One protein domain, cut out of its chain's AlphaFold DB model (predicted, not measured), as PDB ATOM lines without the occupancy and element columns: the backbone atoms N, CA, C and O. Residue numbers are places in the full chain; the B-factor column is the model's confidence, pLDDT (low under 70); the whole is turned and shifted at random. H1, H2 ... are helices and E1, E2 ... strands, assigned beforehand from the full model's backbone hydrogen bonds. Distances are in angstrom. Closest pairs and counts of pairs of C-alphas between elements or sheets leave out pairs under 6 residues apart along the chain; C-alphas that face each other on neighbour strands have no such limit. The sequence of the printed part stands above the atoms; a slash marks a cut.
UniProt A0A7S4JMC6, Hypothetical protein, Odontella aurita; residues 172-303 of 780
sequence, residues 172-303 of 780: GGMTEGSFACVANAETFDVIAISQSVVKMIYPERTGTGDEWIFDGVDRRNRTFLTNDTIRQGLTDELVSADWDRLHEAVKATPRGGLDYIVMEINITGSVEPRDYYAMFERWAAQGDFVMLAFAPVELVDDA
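This is residues 172 to 303 of the 780 residues of the protein "Hypothetical protein" of Odontella aurita (UniProt A0A7S4JMC6). A strongly twisted sheet of five antiparallel strands makes the body, with helix H3 packed slantwise over one face and the short helices H1 and H2 grazing the sheet. The stretch of residues 202 to 225, between H1 and H2, loops far out from the body, and the short helix H4 sits at the end of E5. The printed part has 132 residues, with four named helices and five named strands in the order E1 E2 H1 H2 H3 E3 E4 E5 H4; the sheet's order is E2 E1 E5 E4 E3. The class is mixed, helices and strands, with under half of the residues, 61, in named elements. The whole is compact, with a radius of gyration of the C-alphas of 15.2 A and spans of 42 by 37 by 24 A.

In the sheet, E2 is residues 190 to 193, E1 is residues 179 to 184, 17.2 A long, and E5 is residues 289 to 296, 23.3 A. E4, residues 274 to 282, measures 24.8 A, and E3, residues 258 to 265, measures 20.7 A and bends by 55 degrees at residue 262. E1 begins at C-alpha 179 (-22.691, 11.266, 42.051). H3 is residues 243 to 252, 14.3 A, from C-alpha 243 at (-27.414, 8.617, 27.715). H1 is residues 195 to 201, H2 residues 226 to 229, and H4 residues 297 to 301, ending at C-alpha 301 (-15.266, -3.823, 42.625).

E3, E4 and E5 form a meander, each strand the antiparallel neighbour of the one before. E3 and E4 are a hairpin, with N 261 and O 278 at 3.0 A. E4 and E5 are another, with N 279 and O 293 at 2.8 A. E5 and E1 are antiparallel at 155 degrees, with N 181 and O 292 at 2.9 A. E1 and E2 are a hairpin, with N 182 and O 192 at 2.8 A. H3 is on the sheet at a height of 8.1 A, over E4 and only just over E5, where 3 of its C-alphas fall. It runs slantwise to the strands, at 33 degrees to E4 on the local plane; the closest C-alphas of H3 and E3, Leu 246 and Ile 261, are 7.2 A apart. H1 and H2 are close but not clearly touching, with the closest C-alphas, Gln 195 and Thr 226, 5.7 A apart. H4 is on the sheet at a height of 5.5 A, over none of its strands. In H3 and H4 every O i to N i+4 pair is within hydrogen-bond range; in H1 1 of 3 is, beside 2 of 4 O i to N i+3 pairs, and H2 is too short for an O i to N i+4 pair.

The C-alphas farthest apart, of Gly 216 and Asp 302, are 48.2 A apart. The printed part has no cut. The links H1 to H2 and H2 to H3 are long, with 24 and 13 residues. The mean pLDDT of the printed part is 74.9; 46 residues are under 70, among them 203 to 225 and 227 to 233.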
ATOM      1  N   GLY A 172     -19.038  11.820  47.418       54.47
ATOM      2  CA  GLY A 172     -18.039  11.446  48.418       54.47
ATOM      3  C   GLY A 172     -18.597  10.654  49.603       54.47
ATOM      4  O   GLY A 172     -17.810  10.160  50.403       54.47
ATOM      5  N   GLY A 173     -19.920  10.473  49.689       60.12
ATOM      6  CA  GLY A 173     -20.552   9.565  50.651       60.12
ATOM      7  C   GLY A 173     -20.506   8.089  50.229       60.12
ATOM      8  O   GLY A 173     -20.504   7.220  51.093       60.12
ATOM      9  N   MET A 174     -20.450   7.808  48.920       61.81
ATOM     10  CA  MET A 174     -20.337   6.443  48.372       61.81
ATOM     11  C   MET A 174     -18.878   6.077  48.054       61.81
ATOM     12  O   MET A 174     -18.265   5.291  48.765       61.81
ATOM     13  N   THR A 175     -18.295   6.678  47.014       68.38
ATOM     14  CA  THR A 175     -16.861   6.603  46.676       68.38
ATOM     15  C   THR A 175     -16.425   7.914  46.010       68.38
ATOM     16  O   THR A 175     -17.269   8.706  45.576       68.38
ATOM     17  N   GLU A 176     -15.119   8.182  45.937       71.62
ATOM     18  CA  GLU A 176     -14.599   9.394  45.289       71.62
ATOM     19  C   GLU A 176     -15.009   9.444  43.805       71.62
ATOM     20  O   GLU A 176     -14.761   8.512  43.044       71.62
ATOM     21  N   GLY A 177     -15.655  10.537  43.391       74.50
ATOM     22  CA  GLY A 177     -16.166  10.702  42.024       74.50
ATOM     23  C   GLY A 177     -17.551  10.097  41.770       74.50
ATOM     24  O   GLY A 177     -18.055  10.220  40.656       74.50
ATOM     25  N   SER A 178     -18.188   9.489  42.777       82.00
ATOM     26  CA  SER A 178     -19.596   9.094  42.688       82.00
ATOM     27  C   SER A 178     -20.534  10.297  42.748       82.00
ATOM     28  O   SER A 178     -20.259  11.264  43.458       82.00
ATOM     29  N   PHE A 179     -21.670  10.217  42.056       84.69
ATOM     30  CA  PHE A 179     -22.691  11.266  42.051       84.69
ATOM     31  C   PHE A 179     -24.101  10.724  41.807       84.69
ATOM     32  O   PHE A 179     -24.277   9.575  41.409       84.69
ATOM     33  N   ALA A 180     -25.122  11.559  42.021       86.12
ATOM     34  CA  ALA A 180     -26.515  11.179  41.816       86.12
ATOM     35  C   ALA A 180     -27.371  12.319  41.245       86.12
ATOM     36  O   ALA A 180     -27.089  13.503  41.445       86.12
ATOM     37  N   CYS A 181     -28.447  11.958  40.549       86.12
ATOM     38  CA  CYS A 181     -29.453  12.895  40.064       86.12
ATOM     39  C   CYS A 181     -30.853  12.272  40.044       86.12
ATOM     40  O   CYS A 181     -31.026  11.058  40.048       86.12
ATOM     41  N   VAL A 182     -31.871  13.127  40.015       85.00
ATOM     42  CA  VAL A 182     -33.269  12.734  39.826       85.00
ATOM     43  C   VAL A 182     -33.705  13.226  38.457       85.00
ATOM     44  O   VAL A 182     -33.529  14.404  38.145       85.00
ATOM     45  N   ALA A 183     -34.302  12.352  37.651       87.00
ATOM     46  CA  ALA A 183     -34.781  12.673  36.311       87.00
ATOM     47  C   ALA A 183     -36.216  12.187  36.092       87.00
ATOM     48  O   ALA A 183     -36.756  11.388  36.859       87.00
ATOM     49  N   ASN A 184     -36.859  12.675  35.037       83.50
ATOM     50  CA  ASN A 184     -38.134  12.140  34.586       83.50
ATOM     51  C   ASN A 184     -37.900  10.840  33.792       83.50
ATOM     52  O   ASN A 184     -37.197  10.844  32.793       83.50
ATOM     53  N   ALA A 185     -38.506   9.725  34.186       82.50
ATOM     54  CA  ALA A 185     -38.327   8.419  33.557       82.50
ATOM     55  C   ALA A 185     -38.794   8.372  32.085       82.50
ATOM     56  O   ALA A 185     -38.241   7.621  31.287       82.50
ATOM     57  N   GLU A 186     -39.787   9.176  31.687       80.81
ATOM     58  CA  GLU A 186     -40.340   9.151  30.322       80.81
ATOM     59  C   GLU A 186     -39.585  10.082  29.359       80.81
ATOM     60  O   GLU A 186     -39.295   9.694  28.224       80.81
ATOM     61  N   THR A 187     -39.233  11.287  29.817       79.25
ATOM     62  CA  THR A 187     -38.544  12.328  29.017       79.25
ATOM     63  C   THR A 187     -37.031  12.373  29.221       79.25
ATOM     64  O   THR A 187     -36.336  12.887  28.361       79.25
ATOM     65  N   PHE A 188     -36.519  11.817  30.321       85.12
ATOM     66  CA  PHE A 188     -35.120  11.905  30.771       85.12
ATOM     67  C   PHE A 188     -34.606  13.323  31.057       85.12
ATOM     68  O   PHE A 188     -33.402  13.551  31.173       85.12
ATOM     69  N   ASP A 189     -35.531  14.266  31.251       81.00
ATOM     70  CA  ASP A 189     -35.234  15.606  31.749       81.00
ATOM     71  C   ASP A 189     -34.758  15.544  33.204       81.00
ATOM     72  O   ASP A 189     -35.440  14.974  34.066       81.00
ATOM     73  N   VAL A 190     -33.614  16.167  33.498       81.94
ATOM     74  CA  VAL A 190     -33.060  16.216  34.857       81.94
ATOM     75  C   VAL A 190     -33.871  17.182  35.720       81.94
ATOM     76  O   VAL A 190     -34.006  18.371  35.426       81.94
ATOM     77  N   ILE A 191     -34.404  16.655  36.818       78.38
ATOM     78  CA  ILE A 191     -35.249  17.359  37.785       78.38
ATOM     79  C   ILE A 191     -34.396  18.000  38.875       78.38
ATOM     80  O   ILE A 191     -34.613  19.160  39.217       78.38
ATOM     81  N   ALA A 192     -33.450  17.244  39.430       79.31
ATOM     82  CA  ALA A 192     -32.542  17.718  40.462       79.31
ATOM     83  C   ALA A 192     -31.176  17.050  40.315       79.31
ATOM     84  O   ALA A 192     -31.080  15.838  40.133       79.31
ATOM     85  N   ILE A 193     -30.125  17.854  40.412       80.75
ATOM     86  CA  ILE A 193     -28.735  17.418  40.358       80.75
ATOM     87  C   ILE A 193     -27.872  18.468  41.054       80.75
ATOM     88  O   ILE A 193     -28.179  19.663  41.024       80.75
ATOM     89  N   SER A 194     -26.809  18.032  41.708       80.31
ATOM     90  CA  SER A 194     -25.876  18.922  42.386       80.31
ATOM     91  C   SER A 194     -25.139  19.855  41.420       80.31
ATOM     92  O   SER A 194     -24.869  19.553  40.255       80.31
ATOM     93  N   GLN A 195     -24.765  21.025  41.927       75.81
ATOM     94  CA  GLN A 195     -24.128  22.064  41.122       75.81
ATOM     95  C   GLN A 195     -22.714  21.688  40.630       75.81
ATOM     96  O   GLN A 195     -22.257  22.199  39.601       75.81
ATOM     97  N   SER A 196     -22.004  20.838  41.372       74.12
ATOM     98  CA  SER A 196     -20.704  20.247  41.025       74.12
ATOM     99  C   SER A 196     -20.823  19.305  39.828       74.12
ATOM    100  O   SER A 196     -20.065  19.447  38.869       74.12
ATOM    101  N   VAL A 197     -21.816  18.417  39.832       78.50
ATOM    102  CA  VAL A 197     -22.021  17.401  38.787       78.50
ATOM    103  C   VAL A 197     -22.589  18.007  37.515       78.50
ATOM    104  O   VAL A 197     -22.230  17.597  36.416       78.50
ATOM    105  N   VAL A 198     -23.401  19.057  37.631       77.00
ATOM    106  CA  VAL A 198     -23.850  19.845  36.474       77.00
ATOM    107  C   VAL A 198     -22.669  20.295  35.607       77.00
ATOM    108  O   VAL A 198     -22.725  20.188  34.384       77.00
ATOM    109  N   LYS A 199     -21.569  20.739  36.229       71.88
ATOM    110  CA  LYS A 199     -20.343  21.132  35.511       71.88
ATOM    111  C   LYS A 199     -19.632  19.948  34.858       71.88
ATOM    112  O   LYS A 199     -18.981  20.136  33.840       71.88
ATOM    113  N   MET A 200     -19.764  18.758  35.443       74.12
ATOM    114  CA  MET A 200     -19.147  17.518  34.970       74.12
ATOM    115  C   MET A 200     -19.877  16.913  33.764       74.12
ATOM    116  O   MET A 200     -19.227  16.428  32.840       74.12
ATOM    117  N   ILE A 201     -21.215  16.940  33.777       75.75
ATOM    118  CA  ILE A 201     -22.067  16.341  32.735       75.75
ATOM    119  C   ILE A 201     -22.301  17.305  31.567       75.75
ATOM    120  O   ILE A 201     -22.365  16.870  30.422       75.75
ATOM    121  N   TYR A 202     -22.376  18.615  31.832       73.81
ATOM    122  CA  TYR A 202     -22.641  19.643  30.819       73.81
ATOM    123  C   TYR A 202     -21.439  20.595  30.614       73.81
ATOM    124  O   TYR A 202     -21.599  21.816  30.719       73.81
ATOM    125  N   PRO A 203     -20.218  20.104  30.316       62.66
ATOM    126  CA  PRO A 203     -19.023  20.950  30.247       62.66
ATOM    127  C   PRO A 203     -19.107  22.058  29.201       62.66
ATOM    128  O   PRO A 203     -18.769  23.207  29.471       62.66
ATOM    129  N   GLU A 204     -19.624  21.740  28.014       61.16
ATOM    130  CA  GLU A 204     -19.760  22.699  26.911       61.16
ATOM    131  C   GLU A 204     -20.766  23.815  27.221       61.16
ATOM    132  O   GLU A 204     -20.711  24.897  26.640       61.16
ATOM    133  N   ARG A 205     -21.669  23.564  28.174       62.88
ATOM    134  CA  ARG A 205     -22.702  24.507  28.611       62.88
ATOM    135  C   ARG A 205     -22.330  25.204  29.924       62.88
ATOM    136  O   ARG A 205     -23.059  26.083  30.373       62.88
ATOM    137  N   THR A 206     -21.187  24.861  30.523       57.19
ATOM    138  CA  THR A 206     -20.693  25.407  31.794       57.19
ATOM    139  C   THR A 206     -19.372  26.161  31.575       57.19
ATOM    140  O   THR A 206     -18.286  25.701  31.909       57.19
ATOM    141  N   GLY A 207     -19.433  27.375  31.012       53.38
ATOM    142  CA  GLY A 207     -18.222  28.168  30.757       53.38
ATOM    143  C   GLY A 207     -18.462  29.597  30.261       53.38
ATOM    144  O   GLY A 207     -19.570  29.981  29.901       53.38
ATOM    145  N   THR A 208     -17.395  30.400  30.226       49.81
ATOM    146  CA  THR A 208     -17.368  31.800  29.748       49.81
ATOM    147  C   THR A 208     -17.318  31.908  28.213       49.81
ATOM    148  O   THR A 208     -16.605  32.754  27.679       49.81
ATOM    149  N   GLY A 209     -17.988  31.005  27.492       51.88
ATOM    150  CA  GLY A 209     -17.944  30.944  26.026       51.88
ATOM    151  C   GLY A 209     -18.679  32.102  25.339       51.88
ATOM    152  O   GLY A 209     -19.617  32.673  25.896       51.88
ATOM    153  N   ASP A 210     -18.265  32.425  24.109       48.97
ATOM    154  CA  ASP A 210     -18.713  33.600  23.338       48.97
ATOM    155  C   ASP A 210     -20.090  33.456  22.645       48.97
ATOM    156  O   ASP A 210     -20.585  34.439  22.086       48.97
ATOM    157  N   GLU A 211     -20.745  32.286  22.708       52.75
ATOM    158  CA  GLU A 211     -21.993  31.984  21.977       52.75
ATOM    159  C   GLU A 211     -23.069  31.266  22.823       52.75
ATOM    160  O   GLU A 211     -23.651  30.274  22.394       52.75
ATOM    161  N   TRP A 212     -23.386  31.760  24.028       59.53
ATOM    162  CA  TRP A 212     -24.487  31.189  24.824       59.53
ATOM    163  C   TRP A 212     -25.712  32.115  24.897       59.53
ATOM    164  O   TRP A 212     -25.777  33.025  25.726       59.53
ATOM    165  N   ILE A 213     -26.695  31.876  24.017       55.66
ATOM    166  CA  ILE A 213     -28.028  32.505  24.044       55.66
ATOM    167  C   ILE A 213     -29.065  31.413  24.334       55.66
ATOM    168  O   ILE A 213     -29.271  30.527  23.510       55.66
ATOM    169  N   PHE A 214     -29.738  31.479  25.485       52.12
ATOM    170  CA  PHE A 214     -30.786  30.529  25.879       52.12
ATOM    171  C   PHE A 214     -32.142  31.235  25.942       52.12
ATOM    172  O   PHE A 214     -32.273  32.242  26.637       52.12
ATOM    173  N   ASP A 215     -33.136  30.718  25.215       51.88
ATOM    174  CA  ASP A 215     -34.498  31.278  25.125       51.88
ATOM    175  C   ASP A 215     -34.518  32.788  24.786       51.88
ATOM    176  O   ASP A 215     -35.244  33.596  25.362       51.88
ATOM    177  N   GLY A 216     -33.624  33.200  23.878       54.88
ATOM    178  CA  GLY A 216     -33.463  34.598  23.457       54.88
ATOM    179  C   GLY A 216     -32.704  35.500  24.441       54.88
ATOM    180  O   GLY A 216     -32.569  36.696  24.175       54.88
ATOM    181  N   VAL A 217     -32.184  34.958  25.548       54.00
ATOM    182  CA  VAL A 217     -31.412  35.694  26.560       54.00
ATOM    183  C   VAL A 217     -29.924  35.376  26.427       54.00
ATOM    184  O   VAL A 217     -29.520  34.219  26.498       54.00
ATOM    185  N   ASP A 218     -29.104  36.414  26.258       58.66
ATOM    186  CA  ASP A 218     -27.641  36.321  26.252       58.66
ATOM    187  C   ASP A 218     -27.123  36.007  27.664       58.66
ATOM    188  O   ASP A 218     -27.343  36.772  28.611       58.66
ATOM    189  N   ARG A 219     -26.473  34.854  27.812       57.66
ATOM    190  CA  ARG A 219     -26.003  34.314  29.092       57.66
ATOM    191  C   ARG A 219     -24.482  34.159  29.161       57.66
ATOM    192  O   ARG A 219     -23.975  33.498  30.067       57.66
ATOM    193  N   ARG A 220     -23.733  34.798  28.260       58.59
ATOM    194  CA  ARG A 220     -22.261  34.809  28.294       58.59
ATOM    195  C   ARG A 220     -21.753  35.299  29.663       58.59
ATOM    196  O   ARG A 220     -22.310  36.235  30.237       58.59
ATOM    197  N   ASN A 221     -20.705  34.662  30.197       54.56
ATOM    198  CA  ASN A 221     -20.126  34.919  31.532       54.56
ATOM    199  C   ASN A 221     -21.035  34.642  32.753       54.56
ATOM    200  O   ASN A 221     -20.788  35.194  33.828       54.56
ATOM    201  N   ARG A 222     -22.060  33.787  32.635       58.94
ATOM    202  CA  ARG A 222     -22.847  33.299  33.785       58.94
ATOM    203  C   ARG A 222     -22.572  31.823  34.075       58.94
ATOM    204  O   ARG A 222     -22.303  31.048  33.165       58.94
ATOM    205  N   THR A 223     -22.651  31.433  35.346       59.81
ATOM    206  CA  THR A 223     -22.576  30.032  35.783       59.81
ATOM    207  C   THR A 223     -23.862  29.302  35.396       59.81
ATOM    208  O   THR A 223     -24.944  29.807  35.676       59.81
ATOM    209  N   PHE A 224     -23.751  28.127  34.773       69.25
ATOM    210  CA  PHE A 224     -24.885  27.240  34.496       69.25
ATOM    211  C   PHE A 224     -25.361  26.609  35.809       69.25
ATOM    212  O   PHE A 224     -24.551  26.018  36.530       69.25
ATOM    213  N   LEU A 225     -26.635  26.787  36.154       68.88
ATOM    214  CA  LEU A 225     -27.176  26.435  37.469       68.88
ATOM    215  C   LEU A 225     -27.977  25.131  37.432       68.88
ATOM    216  O   LEU A 225     -28.498  24.761  36.386       68.88
ATOM    217  N   THR A 226     -28.170  24.480  38.583       70.25
ATOM    218  CA  THR A 226     -29.098  23.337  38.714       70.25
ATOM    219  C   THR A 226     -30.475  23.637  38.115       70.25
ATOM    220  O   THR A 226     -31.051  22.796  37.440       70.25
ATOM    221  N   ASN A 227     -30.999  24.854  38.290       67.44
ATOM    222  CA  ASN A 227     -32.304  25.209  37.730       67.44
ATOM    223  C   ASN A 227     -32.326  25.179  36.196       67.44
ATOM    224  O   ASN A 227     -33.388  24.956  35.632       67.44
ATOM    225  N   ASP A 228     -31.187  25.371  35.527       67.88
ATOM    226  CA  ASP A 228     -31.104  25.380  34.066       67.88
ATOM    227  C   ASP A 228     -31.251  23.980  33.449       67.88
ATOM    228  O   ASP A 228     -31.512  23.875  32.250       67.88
ATOM    229  N   THR A 229     -31.143  22.910  34.249       68.75
ATOM    230  CA  THR A 229     -31.339  21.524  33.783       68.75
ATOM    231  C   THR A 229     -32.812  21.173  33.587       68.75
ATOM    232  O   THR A 229     -33.144  20.197  32.919       68.75
ATOM    233  N   ILE A 230     -33.722  21.978  34.140       65.00
ATOM    234  CA  ILE A 230     -35.161  21.741  34.066       65.00
ATOM    235  C   ILE A 230     -35.616  21.994  32.630       65.00
ATOM    236  O   ILE A 230     -35.692  23.152  32.200       65.00
ATOM    237  N   ARG A 231     -35.974  20.899  31.936       61.25
ATOM    238  CA  ARG A 231     -36.305  20.791  30.495       61.25
ATOM    239  C   ARG A 231     -35.108  20.634  29.549       61.25
ATOM    240  O   ARG A 231     -35.251  20.888  28.356       61.25
ATOM    241  N   GLN A 232     -33.937  20.272  30.069       67.12
ATOM    242  CA  GLN A 232     -32.803  19.838  29.254       67.12
ATOM    243  C   GLN A 232     -32.545  18.354  29.530       67.12
ATOM    244  O   GLN A 232     -31.990  18.000  30.572       67.12
ATOM    245  N   GLY A 233     -32.977  17.496  28.607       68.25
ATOM    246  CA  GLY A 233     -32.747  16.056  28.668       68.25
ATOM    247  C   GLY A 233     -31.265  15.702  28.571       68.25
ATOM    248  O   GLY A 233     -30.476  16.429  27.967       68.25
ATOM    249  N   LEU A 234     -30.880  14.569  29.161       73.00
ATOM    250  CA  LEU A 234     -29.527  14.016  29.000       73.00
ATOM    251  C   LEU A 234     -29.289  13.448  27.586       73.00
ATOM    252  O   LEU A 234     -28.146  13.276  27.180       73.00
ATOM    253  N   THR A 235     -30.355  13.185  26.828       69.38
ATOM    254  CA  THR A 235     -30.328  12.586  25.481       69.38
ATOM    255  C   THR A 235     -30.064  13.594  24.353       69.38
ATOM    256  O   THR A 235     -29.689  13.207  23.250       69.38
ATOM    257  N   ASP A 236     -30.215  14.900  24.608       62.91
ATOM    258  CA  ASP A 236     -30.126  15.941  23.576       62.91
ATOM    259  C   ASP A 236     -28.740  16.621  23.569       62.91
ATOM    260  O   ASP A 236     -28.513  17.643  24.229       62.91
ATOM    261  N   GLU A 237     -27.834  16.079  22.744       61.53
ATOM    262  CA  GLU A 237     -26.552  16.693  22.333       61.53
ATOM    263  C   GLU A 237     -25.389  16.625  23.350       61.53
ATOM    264  O   GLU A 237     -24.466  17.437  23.286       61.53
ATOM    265  N   LEU A 238     -25.378  15.653  24.270       70.94
ATOM    266  CA  LEU A 238     -24.245  15.424  25.181       70.94
ATOM    267  C   LEU A 238     -23.317  14.310  24.683       70.94
ATOM    268  O   LEU A 238     -23.727  13.164  24.547       70.94
ATOM    269  N   VAL A 239     -22.033  14.629  24.490       70.25
ATOM    270  CA  VAL A 239     -20.988  13.661  24.077       70.25
ATOM    271  C   VAL A 239     -20.328  12.970  25.285       70.25
ATOM    272  O   VAL A 239     -19.407  12.174  25.134       70.25
ATOM    273  N   SER A 240     -20.767  13.282  26.508       74.25
ATOM    274  CA  SER A 240     -20.128  12.794  27.735       74.25
ATOM    275  C   SER A 240     -20.351  11.299  27.985       74.25
ATOM    276  O   SER A 240     -19.501  10.675  28.609       74.25
ATOM    277  N   ALA A 241     -21.477  10.733  27.540       83.19
ATOM    278  CA  ALA A 241     -21.798   9.310  27.653       83.19
ATOM    279  C   ALA A 241     -22.970   8.932  26.724       83.19
ATOM    280  O   ALA A 241     -23.654   9.806  26.193       83.19
ATOM    281  N   ASP A 242     -23.234   7.633  26.564       86.69
ATOM    282  CA  ASP A 242     -24.411   7.113  25.849       86.69
ATOM    283  C   ASP A 242     -25.666   7.164  26.746       86.69
ATOM    284  O   ASP A 242     -26.081   6.177  27.361       86.69
ATOM    285  N   TRP A 243     -26.234   8.364  26.883       87.69
ATOM    286  CA  TRP A 243     -27.414   8.617  27.715       87.69
ATOM    287  C   TRP A 243     -28.698   8.002  27.149       87.69
ATOM    288  O   TRP A 243     -29.592   7.656  27.924       87.69
ATOM    289  N   ASP A 244     -28.778   7.816  25.829       89.38
ATOM    290  CA  ASP A 244     -29.909   7.158  25.164       89.38
ATOM    291  C   ASP A 244     -30.038   5.707  25.627       89.38
ATOM    292  O   ASP A 244     -31.122   5.258  26.010       89.38
ATOM    293  N   ARG A 245     -28.912   4.988  25.694       91.25
ATOM    294  CA  ARG A 245     -28.876   3.616  26.209       91.25
ATOM    295  C   ARG A 245     -29.336   3.522  27.664       91.25
ATOM    296  O   ARG A 245     -30.047   2.580  28.018       91.25
ATOM    297  N   LEU A 246     -28.953   4.482  28.510       91.38
ATOM    298  CA  LEU A 246     -29.434   4.539  29.893       91.38
ATOM    299  C   LEU A 246     -30.942   4.813  29.949       91.38
ATOM    300  O   LEU A 246     -31.653   4.169  30.721       91.38
ATOM    301  N   HIS A 247     -31.452   5.712  29.105       91.62
ATOM    302  CA  HIS A 247     -32.883   6.015  29.049       91.62
ATOM    303  C   HIS A 247     -33.721   4.810  28.615       91.62
ATOM    304  O   HIS A 247     -34.767   4.538  29.213       91.62
ATOM    305  N   GLU A 248     -33.266   4.059  27.609       92.38
ATOM    306  CA  GLU A 248     -33.918   2.819  27.174       92.38
ATOM    307  C   GLU A 248     -33.984   1.785  28.305       92.38
ATOM    308  O   GLU A 248     -35.038   1.176  28.516       92.38
ATOM    309  N   ALA A 249     -32.898   1.632  29.070       91.62
ATOM    310  CA  ALA A 249     -32.853   0.734  30.221       91.62
ATOM    311  C   ALA A 249     -33.851   1.164  31.315       91.62
ATOM    312  O   ALA A 249     -34.671   0.357  31.751       91.62
ATOM    313  N   VAL A 250     -33.882   2.454  31.669       90.62
ATOM    314  CA  VAL A 250     -34.841   3.018  32.641       90.62
ATOM    315  C   VAL A 250     -36.295   2.793  32.211       90.62
ATOM    316  O   VAL A 250     -37.152   2.472  33.039       90.62
ATOM    317  N   LYS A 251     -36.599   2.946  30.916       90.19
ATOM    318  CA  LYS A 251     -37.944   2.709  30.364       90.19
ATOM    319  C   LYS A 251     -38.350   1.240  30.408       90.19
ATOM    320  O   LYS A 251     -39.532   0.952  30.614       90.19
ATOM    321  N   ALA A 252     -37.398   0.329  30.211       91.19
ATOM    322  CA  ALA A 252     -37.631  -1.109  30.288       91.19
ATOM    323  C   ALA A 252     -37.943  -1.574  31.722       91.19
ATOM    324  O   ALA A 252     -38.687  -2.542  31.904       91.19
ATOM    325  N   THR A 253     -37.439  -0.869  32.738       88.44
ATOM    326  CA  THR A 253     -37.680  -1.190  34.148       88.44
ATOM    327  C   THR A 253     -39.111  -0.817  34.578       88.44
ATOM    328  O   THR A 253     -39.583   0.308  34.345       88.44
ATOM    329  N   PRO A 254     -39.853  -1.743  35.220       85.94
ATOM    330  CA  PRO A 254     -41.201  -1.466  35.711       85.94
ATOM    331  C   PRO A 254     -41.184  -0.412  36.829       85.94
ATOM    332  O   PRO A 254     -40.187  -0.226  37.521       85.94
ATOM    333  N   ARG A 255     -42.311   0.279  37.044       80.88
ATOM    334  CA  ARG A 255     -42.461   1.212  38.177       80.88
ATOM    335  C   ARG A 255     -42.287   0.471  39.509       80.88
ATOM    336  O   ARG A 255     -42.889  -0.580  39.706       80.88
ATOM    337  N   GLY A 256     -41.492   1.041  40.411       76.31
ATOM    338  CA  GLY A 256     -41.034   0.413  41.655       76.31
ATOM    339  C   GLY A 256     -39.852  -0.544  41.484       76.31
ATOM    340  O   GLY A 256     -39.481  -1.207  42.447       76.31
ATOM    341  N   GLY A 257     -39.308  -0.671  40.270       79.12
ATOM    342  CA  GLY A 257     -38.163  -1.522  39.966       79.12
ATOM    343  C   GLY A 257     -36.823  -0.812  40.165       79.12
ATOM    344  O   GLY A 257     -36.709   0.400  39.968       79.12
ATOM    345  N   LEU A 258     -35.819  -1.611  40.518       86.75
ATOM    346  CA  LEU A 258     -34.409  -1.248  40.644       86.75
ATOM    347  C   LEU A 258     -33.627  -1.988  39.557       86.75
ATOM    348  O   LEU A 258     -33.883  -3.175  39.342       86.75
ATOM    349  N   ASP A 259     -32.697  -1.315  38.891       88.25
ATOM    350  CA  ASP A 259     -31.798  -1.934  37.912       88.25
ATOM    351  C   ASP A 259     -30.495  -1.124  37.776       88.25
ATOM    352  O   ASP A 259     -30.344  -0.062  38.387       88.25
ATOM    353  N   TYR A 260     -29.534  -1.624  37.002       92.62
ATOM    354  CA  TYR A 260     -28.303  -0.902  36.688       92.62
ATOM    355  C   TYR A 260     -27.758  -1.256  35.301       92.62
ATOM    356  O   TYR A 260     -28.007  -2.333  34.761       92.62
ATOM    357  N   ILE A 261     -26.942  -0.365  34.738       92.69
ATOM    358  CA  ILE A 261     -26.098  -0.665  33.575       92.69
ATOM    359  C   ILE A 261     -24.664  -0.205  33.822       92.69
ATOM    360  O   ILE A 261     -24.419   0.688  34.629       92.69
ATOM    361  N   VAL A 262     -23.713  -0.797  33.103       91.19
ATOM    362  CA  VAL A 262     -22.342  -0.277  33.035       91.19
ATOM    363  C   VAL A 262     -22.224   0.604  31.800       91.19
ATOM    364  O   VAL A 262     -22.583   0.175  30.696       91.19
ATOM    365  N   MET A 263     -21.740   1.828  31.986       89.56
ATOM    366  CA  MET A 263     -21.532   2.785  30.907       89.56
ATOM    367  C   MET A 263     -20.246   3.580  31.101       89.56
ATOM    368  O   MET A 263     -19.857   3.909  32.218       89.56
ATOM    369  N   GLU A 264     -19.613   3.905  29.983       87.94
ATOM    370  CA  GLU A 264     -18.409   4.721  29.936       87.94
ATOM    371  C   GLU A 264     -18.816   6.201  30.007       87.94
ATOM    372  O   GLU A 264     -19.592   6.681  29.176       87.94
ATOM    373  N   ILE A 265     -18.334   6.919  31.024       84.62
ATOM    374  CA  ILE A 265     -18.621   8.342  31.235       84.62
ATOM    375  C   ILE A 265     -17.316   9.129  31.140       84.62
ATOM    376  O   ILE A 265     -16.353   8.894  31.874       84.62
ATOM    377  N   ASN A 266     -17.298  10.105  30.238       77.62
ATOM    378  CA  ASN A 266     -16.216  11.060  30.074       77.62
ATOM    379  C   ASN A 266     -16.514  12.326  30.887       77.62
ATOM    380  O   ASN A 266     -17.258  13.209  30.452       77.62
ATOM    381  N   ILE A 267     -15.959  12.393  32.097       68.81
ATOM    382  CA  ILE A 267     -16.144  13.520  33.014       68.81
ATOM    383  C   ILE A 267     -15.154  14.636  32.673       68.81
ATOM    384  O   ILE A 267     -13.990  14.407  32.348       68.81
ATOM    385  N   THR A 268     -15.592  15.887  32.782       60.97
ATOM    386  CA  THR A 268     -14.733  17.044  32.507       60.97
ATOM    387  C   THR A 268     -13.497  17.057  33.410       60.97
ATOM    388  O   THR A 268     -13.608  17.195  34.626       60.97
ATOM    389  N   GLY A 269     -12.306  16.948  32.810       57.53
ATOM    390  CA  GLY A 269     -11.023  16.935  33.523       57.53
ATOM    391  C   GLY A 269     -10.356  15.559  33.652       57.53
ATOM    392  O   GLY A 269      -9.215  15.510  34.114       57.53
ATOM    393  N   SER A 270     -10.990  14.461  33.218       59.22
ATOM    394  CA  SER A 270     -10.324  13.157  33.082       59.22
ATOM    395  C   SER A 270      -9.557  13.048  31.754       59.22
ATOM    396  O   SER A 270      -9.948  13.621  30.741       59.22
ATOM    397  N   VAL A 271      -8.416  12.346  31.768       58.50
ATOM    398  CA  VAL A 271      -7.551  12.151  30.580       58.50
ATOM    399  C   VAL A 271      -8.115  11.075  29.644       58.50
ATOM    400  O   VAL A 271      -7.920  11.148  28.434       58.50
ATOM    401  N   GLU A 272      -8.841  10.110  30.207       70.31
ATOM    402  CA  GLU A 272      -9.503   9.011  29.507       70.31
ATOM    403  C   GLU A 272     -10.910   8.817  30.101       70.31
ATOM    404  O   GLU A 272     -11.132   9.192  31.265       70.31
ATOM    405  N   PRO A 273     -11.870   8.282  29.329       76.88
ATOM    406  CA  PRO A 273     -13.175   7.915  29.861       76.88
ATOM    407  C   PRO A 273     -13.048   6.787  30.902       76.88
ATOM    408  O   PRO A 273     -12.097   6.006  30.871       76.88
ATOM    409  N   ARG A 274     -13.990   6.713  31.847       84.75
ATOM    410  CA  ARG A 274     -14.014   5.678  32.896       84.75
ATOM    411  C   ARG A 274     -15.354   4.958  32.911       84.75
ATOM    412  O   ARG A 274     -16.382   5.573  32.638       84.75
ATOM    413  N   ASP A 275     -15.340   3.689  33.299       89.44
ATOM    414  CA  ASP A 275     -16.556   2.900  33.472       89.44
ATOM    415  C   ASP A 275     -17.254   3.239  34.793       89.44
ATOM    416  O   ASP A 275     -16.634   3.277  35.861       89.44
ATOM    417  N   TYR A 276     -18.566   3.445  34.720       89.31
ATOM    418  CA  TYR A 276     -19.442   3.674  35.863       89.31
ATOM    419  C   TYR A 276     -20.573   2.649  35.893       89.31
ATOM    420  O   TYR A 276     -21.186   2.341  34.867       89.31
ATOM    421  N   TYR A 277     -20.909   2.190  37.096       90.00
ATOM    422  CA  TYR A 277     -22.216   1.617  37.383       90.00
ATOM    423  C   TYR A 277     -23.240   2.749  37.445       90.00
ATOM    424  O   TYR A 277     -23.209   3.557  38.371       90.00
ATOM    425  N   ALA A 278     -24.141   2.804  36.467       90.62
ATOM    426  CA  ALA A 278     -25.320   3.659  36.469       90.62
ATOM    427  C   ALA A 278     -26.496   2.871  37.053       90.62
ATOM    428  O   ALA A 278     -27.155   2.097  36.357       90.62
ATOM    429  N   MET A 279     -26.712   3.037  38.352       90.25
ATOM    430  CA  MET A 279     -27.775   2.408  39.130       90.25
ATOM    431  C   MET A 279     -29.009   3.297  39.122       90.25
ATOM    432  O   MET A 279     -28.894   4.518  39.237       90.25
ATOM    433  N   PHE A 280     -30.196   2.710  39.007       90.19
ATOM    434  CA  PHE A 280     -31.418   3.495  38.975       90.19
ATOM    435  C   PHE A 280     -32.631   2.817  39.598       90.19
ATOM    436  O   PHE A 280     -32.864   1.618  39.461       90.19
ATOM    437  N   GLU A 281     -33.439   3.640  40.262       87.38
ATOM    438  CA  GLU A 281     -34.706   3.257  40.872       87.38
ATOM    439  C   GLU A 281     -35.844   4.039  40.224       87.38
ATOM    440  O   GLU A 281     -35.921   5.267  40.338       87.38
ATOM    441  N   ARG A 282     -36.771   3.332  39.573       85.62
ATOM    442  CA  ARG A 282     -37.992   3.942  39.044       85.62
ATOM    443  C   ARG A 282     -39.047   3.965  40.141       85.62
ATOM    444  O   ARG A 282     -39.511   2.912  40.567       85.62
ATOM    445  N   TRP A 283     -39.490   5.140  40.572       79.12
ATOM    446  CA  TRP A 283     -40.400   5.242  41.717       79.12
ATOM    447  C   TRP A 283     -41.795   4.654  41.438       79.12
ATOM    448  O   TRP A 283     -42.359   4.792  40.351       79.12
ATOM    449  N   ALA A 284     -42.360   3.969  42.440       63.19
ATOM    450  CA  ALA A 284     -43.617   3.225  42.310       63.19
ATOM    451  C   ALA A 284     -44.880   4.113  42.321       63.19
ATOM    452  O   ALA A 284     -45.884   3.751  41.703       63.19
ATOM    453  N   ALA A 285     -44.854   5.255  43.022       56.72
ATOM    454  CA  ALA A 285     -46.035   6.079  43.288       56.72
ATOM    455  C   ALA A 285     -45.859   7.553  42.866       56.72
ATOM    456  O   ALA A 285     -44.973   8.249  43.346       56.72
ATOM    457  N   GLN A 286     -46.780   8.002  41.998       55.44
ATOM    458  CA  GLN A 286     -47.136   9.397  41.673       55.44
ATOM    459  C   GLN A 286     -45.990  10.333  41.248       55.44
ATOM    460  O   GLN A 286     -45.714  11.359  41.864       55.44
ATOM    461  N   GLY A 287     -45.423  10.000  40.091       59.34
ATOM    462  CA  GLY A 287     -44.491  10.794  39.293       59.34
ATOM    463  C   GLY A 287     -43.694   9.825  38.424       59.34
ATOM    464  O   GLY A 287     -43.243   8.805  38.931       59.34
ATOM    465  N   ASP A 288     -43.549  10.075  37.121       70.25
ATOM    466  CA  ASP A 288     -42.627   9.282  36.296       70.25
ATOM    467  C   ASP A 288     -41.203   9.753  36.579       70.25
ATOM    468  O   ASP A 288     -40.591  10.394  35.736       70.25
ATOM    469  N   PHE A 289     -40.717   9.538  37.801       82.19
ATOM    470  CA  PHE A 289     -39.385   9.936  38.244       82.19
ATOM    471  C   PHE A 289     -38.496   8.708  38.420       82.19
ATOM    472  O   PHE A 289     -38.963   7.611  38.741       82.19
ATOM    473  N   VAL A 290     -37.209   8.921  38.190       86.44
ATOM    474  CA  VAL A 290     -36.146   7.949  38.389       86.44
ATOM    475  C   VAL A 290     -35.044   8.602  39.218       86.44
ATOM    476  O   VAL A 290     -34.638   9.731  38.935       86.44
ATOM    477  N   MET A 291     -34.590   7.904  40.255       86.88
ATOM    478  CA  MET A 291     -33.359   8.239  40.965       86.88
ATOM    479  C   MET A 291     -32.210   7.525  40.261       86.88
ATOM    480  O   MET A 291     -32.298   6.320  40.049       86.88
ATOM    481  N   LEU A 292     -31.165   8.256  39.891       88.62
ATOM    482  CA  LEU A 292     -29.972   7.753  39.216       88.62
ATOM    483  C   LEU A 292     -28.767   7.970  40.136       88.62
ATOM    484  O   LEU A 292     -28.569   9.072  40.647       88.62
ATOM    485  N   ALA A 293     -27.954   6.939  40.322       88.31
ATOM    486  CA  ALA A 293     -26.704   6.980  41.069       88.31
ATOM    487  C   ALA A 293     -25.578   6.392  40.214       88.31
ATOM    488  O   ALA A 293     -25.741   5.343  39.595       88.31
ATOM    489  N   PHE A 294     -24.437   7.068  40.184       87.38
ATOM    490  CA  PHE A 294     -23.283   6.710  39.371       87.38
ATOM    491  C   PHE A 294     -22.081   6.492  40.277       87.38
ATOM    492  O   PHE A 294     -21.734   7.384  41.052       87.38
ATOM    493  N   ALA A 295     -21.438   5.330  40.158       86.19
ATOM    494  CA  ALA A 295     -20.224   4.996  40.902       86.19
ATOM    495  C   ALA A 295     -19.157   4.375  39.981       86.19
ATOM    496  O   ALA A 295     -19.514   3.532  39.154       86.19
ATOM    497  N   PRO A 296     -17.868   4.760  40.089       86.31
ATOM    498  CA  PRO A 296     -16.804   4.167  39.278       86.31
ATOM    499  C   PRO A 296     -16.693   2.655  39.510       86.31
ATOM    500  O   PRO A 296     -16.610   2.227  40.660       86.31
ATOM    501  N   VAL A 297     -16.641   1.858  38.437       84.44
ATOM    502  CA  VAL A 297     -16.614   0.382  38.527       84.44
ATOM    503  C   VAL A 297     -15.419  -0.111  39.342       84.44
ATOM    504  O   VAL A 297     -15.605  -0.888  40.269       84.44
ATOM    505  N   GLU A 298     -14.219   0.405  39.065       81.44
ATOM    506  CA  GLU A 298     -12.983   0.041  39.777       81.44
ATOM    507  C   GLU A 298     -13.114   0.234  41.296       81.44
ATOM    508  O   GLU A 298     -12.758  -0.646  42.069       81.44
ATOM    509  N   LEU A 299     -13.699   1.354  41.734       78.88
ATOM    510  CA  LEU A 299     -13.848   1.648  43.161       78.88
ATOM    511  C   LEU A 299     -14.934   0.810  43.837       78.88
ATOM    512  O   LEU A 299     -14.876   0.623  45.048       78.88
ATOM    513  N   VAL A 300     -15.932   0.347  43.082       77.25
ATOM    514  CA  VAL A 300     -16.994  -0.529  43.594       77.25
ATOM    515  C   VAL A 300     -16.495  -1.970  43.687       77.25
ATOM    516  O   VAL A 300     -16.688  -2.610  44.718       77.25
ATOM    517  N   ASP A 301     -15.805  -2.460  42.658       77.12
ATOM    518  CA  ASP A 301     -15.266  -3.823  42.625       77.12
ATOM    519  C   ASP A 301     -14.126  -4.014  43.640       77.12
ATOM    520  O   ASP A 301     -14.054  -5.052  44.301       77.12
ATOM    521  N   ASP A 302     -13.280  -2.995  43.833       77.31
ATOM    522  CA  ASP A 302     -12.192  -3.026  44.817       77.31
ATOM    523  C   ASP A 302     -12.642  -2.637  46.237       77.31
ATOM    524  O   ASP A 302     -11.851  -2.726  47.180       77.31
ATOM    525  N   ALA A 303     -13.907  -2.242  46.436       77.62
ATOM    526  CA  ALA A 303     -14.414  -1.835  47.748       77.62
ATOM    527  C   ALA A 303     -14.269  -2.954  48.793       77.62
ATOM    528  O   ALA A 303     -13.888  -2.694  49.940       77.62
TER     529      ALA A 303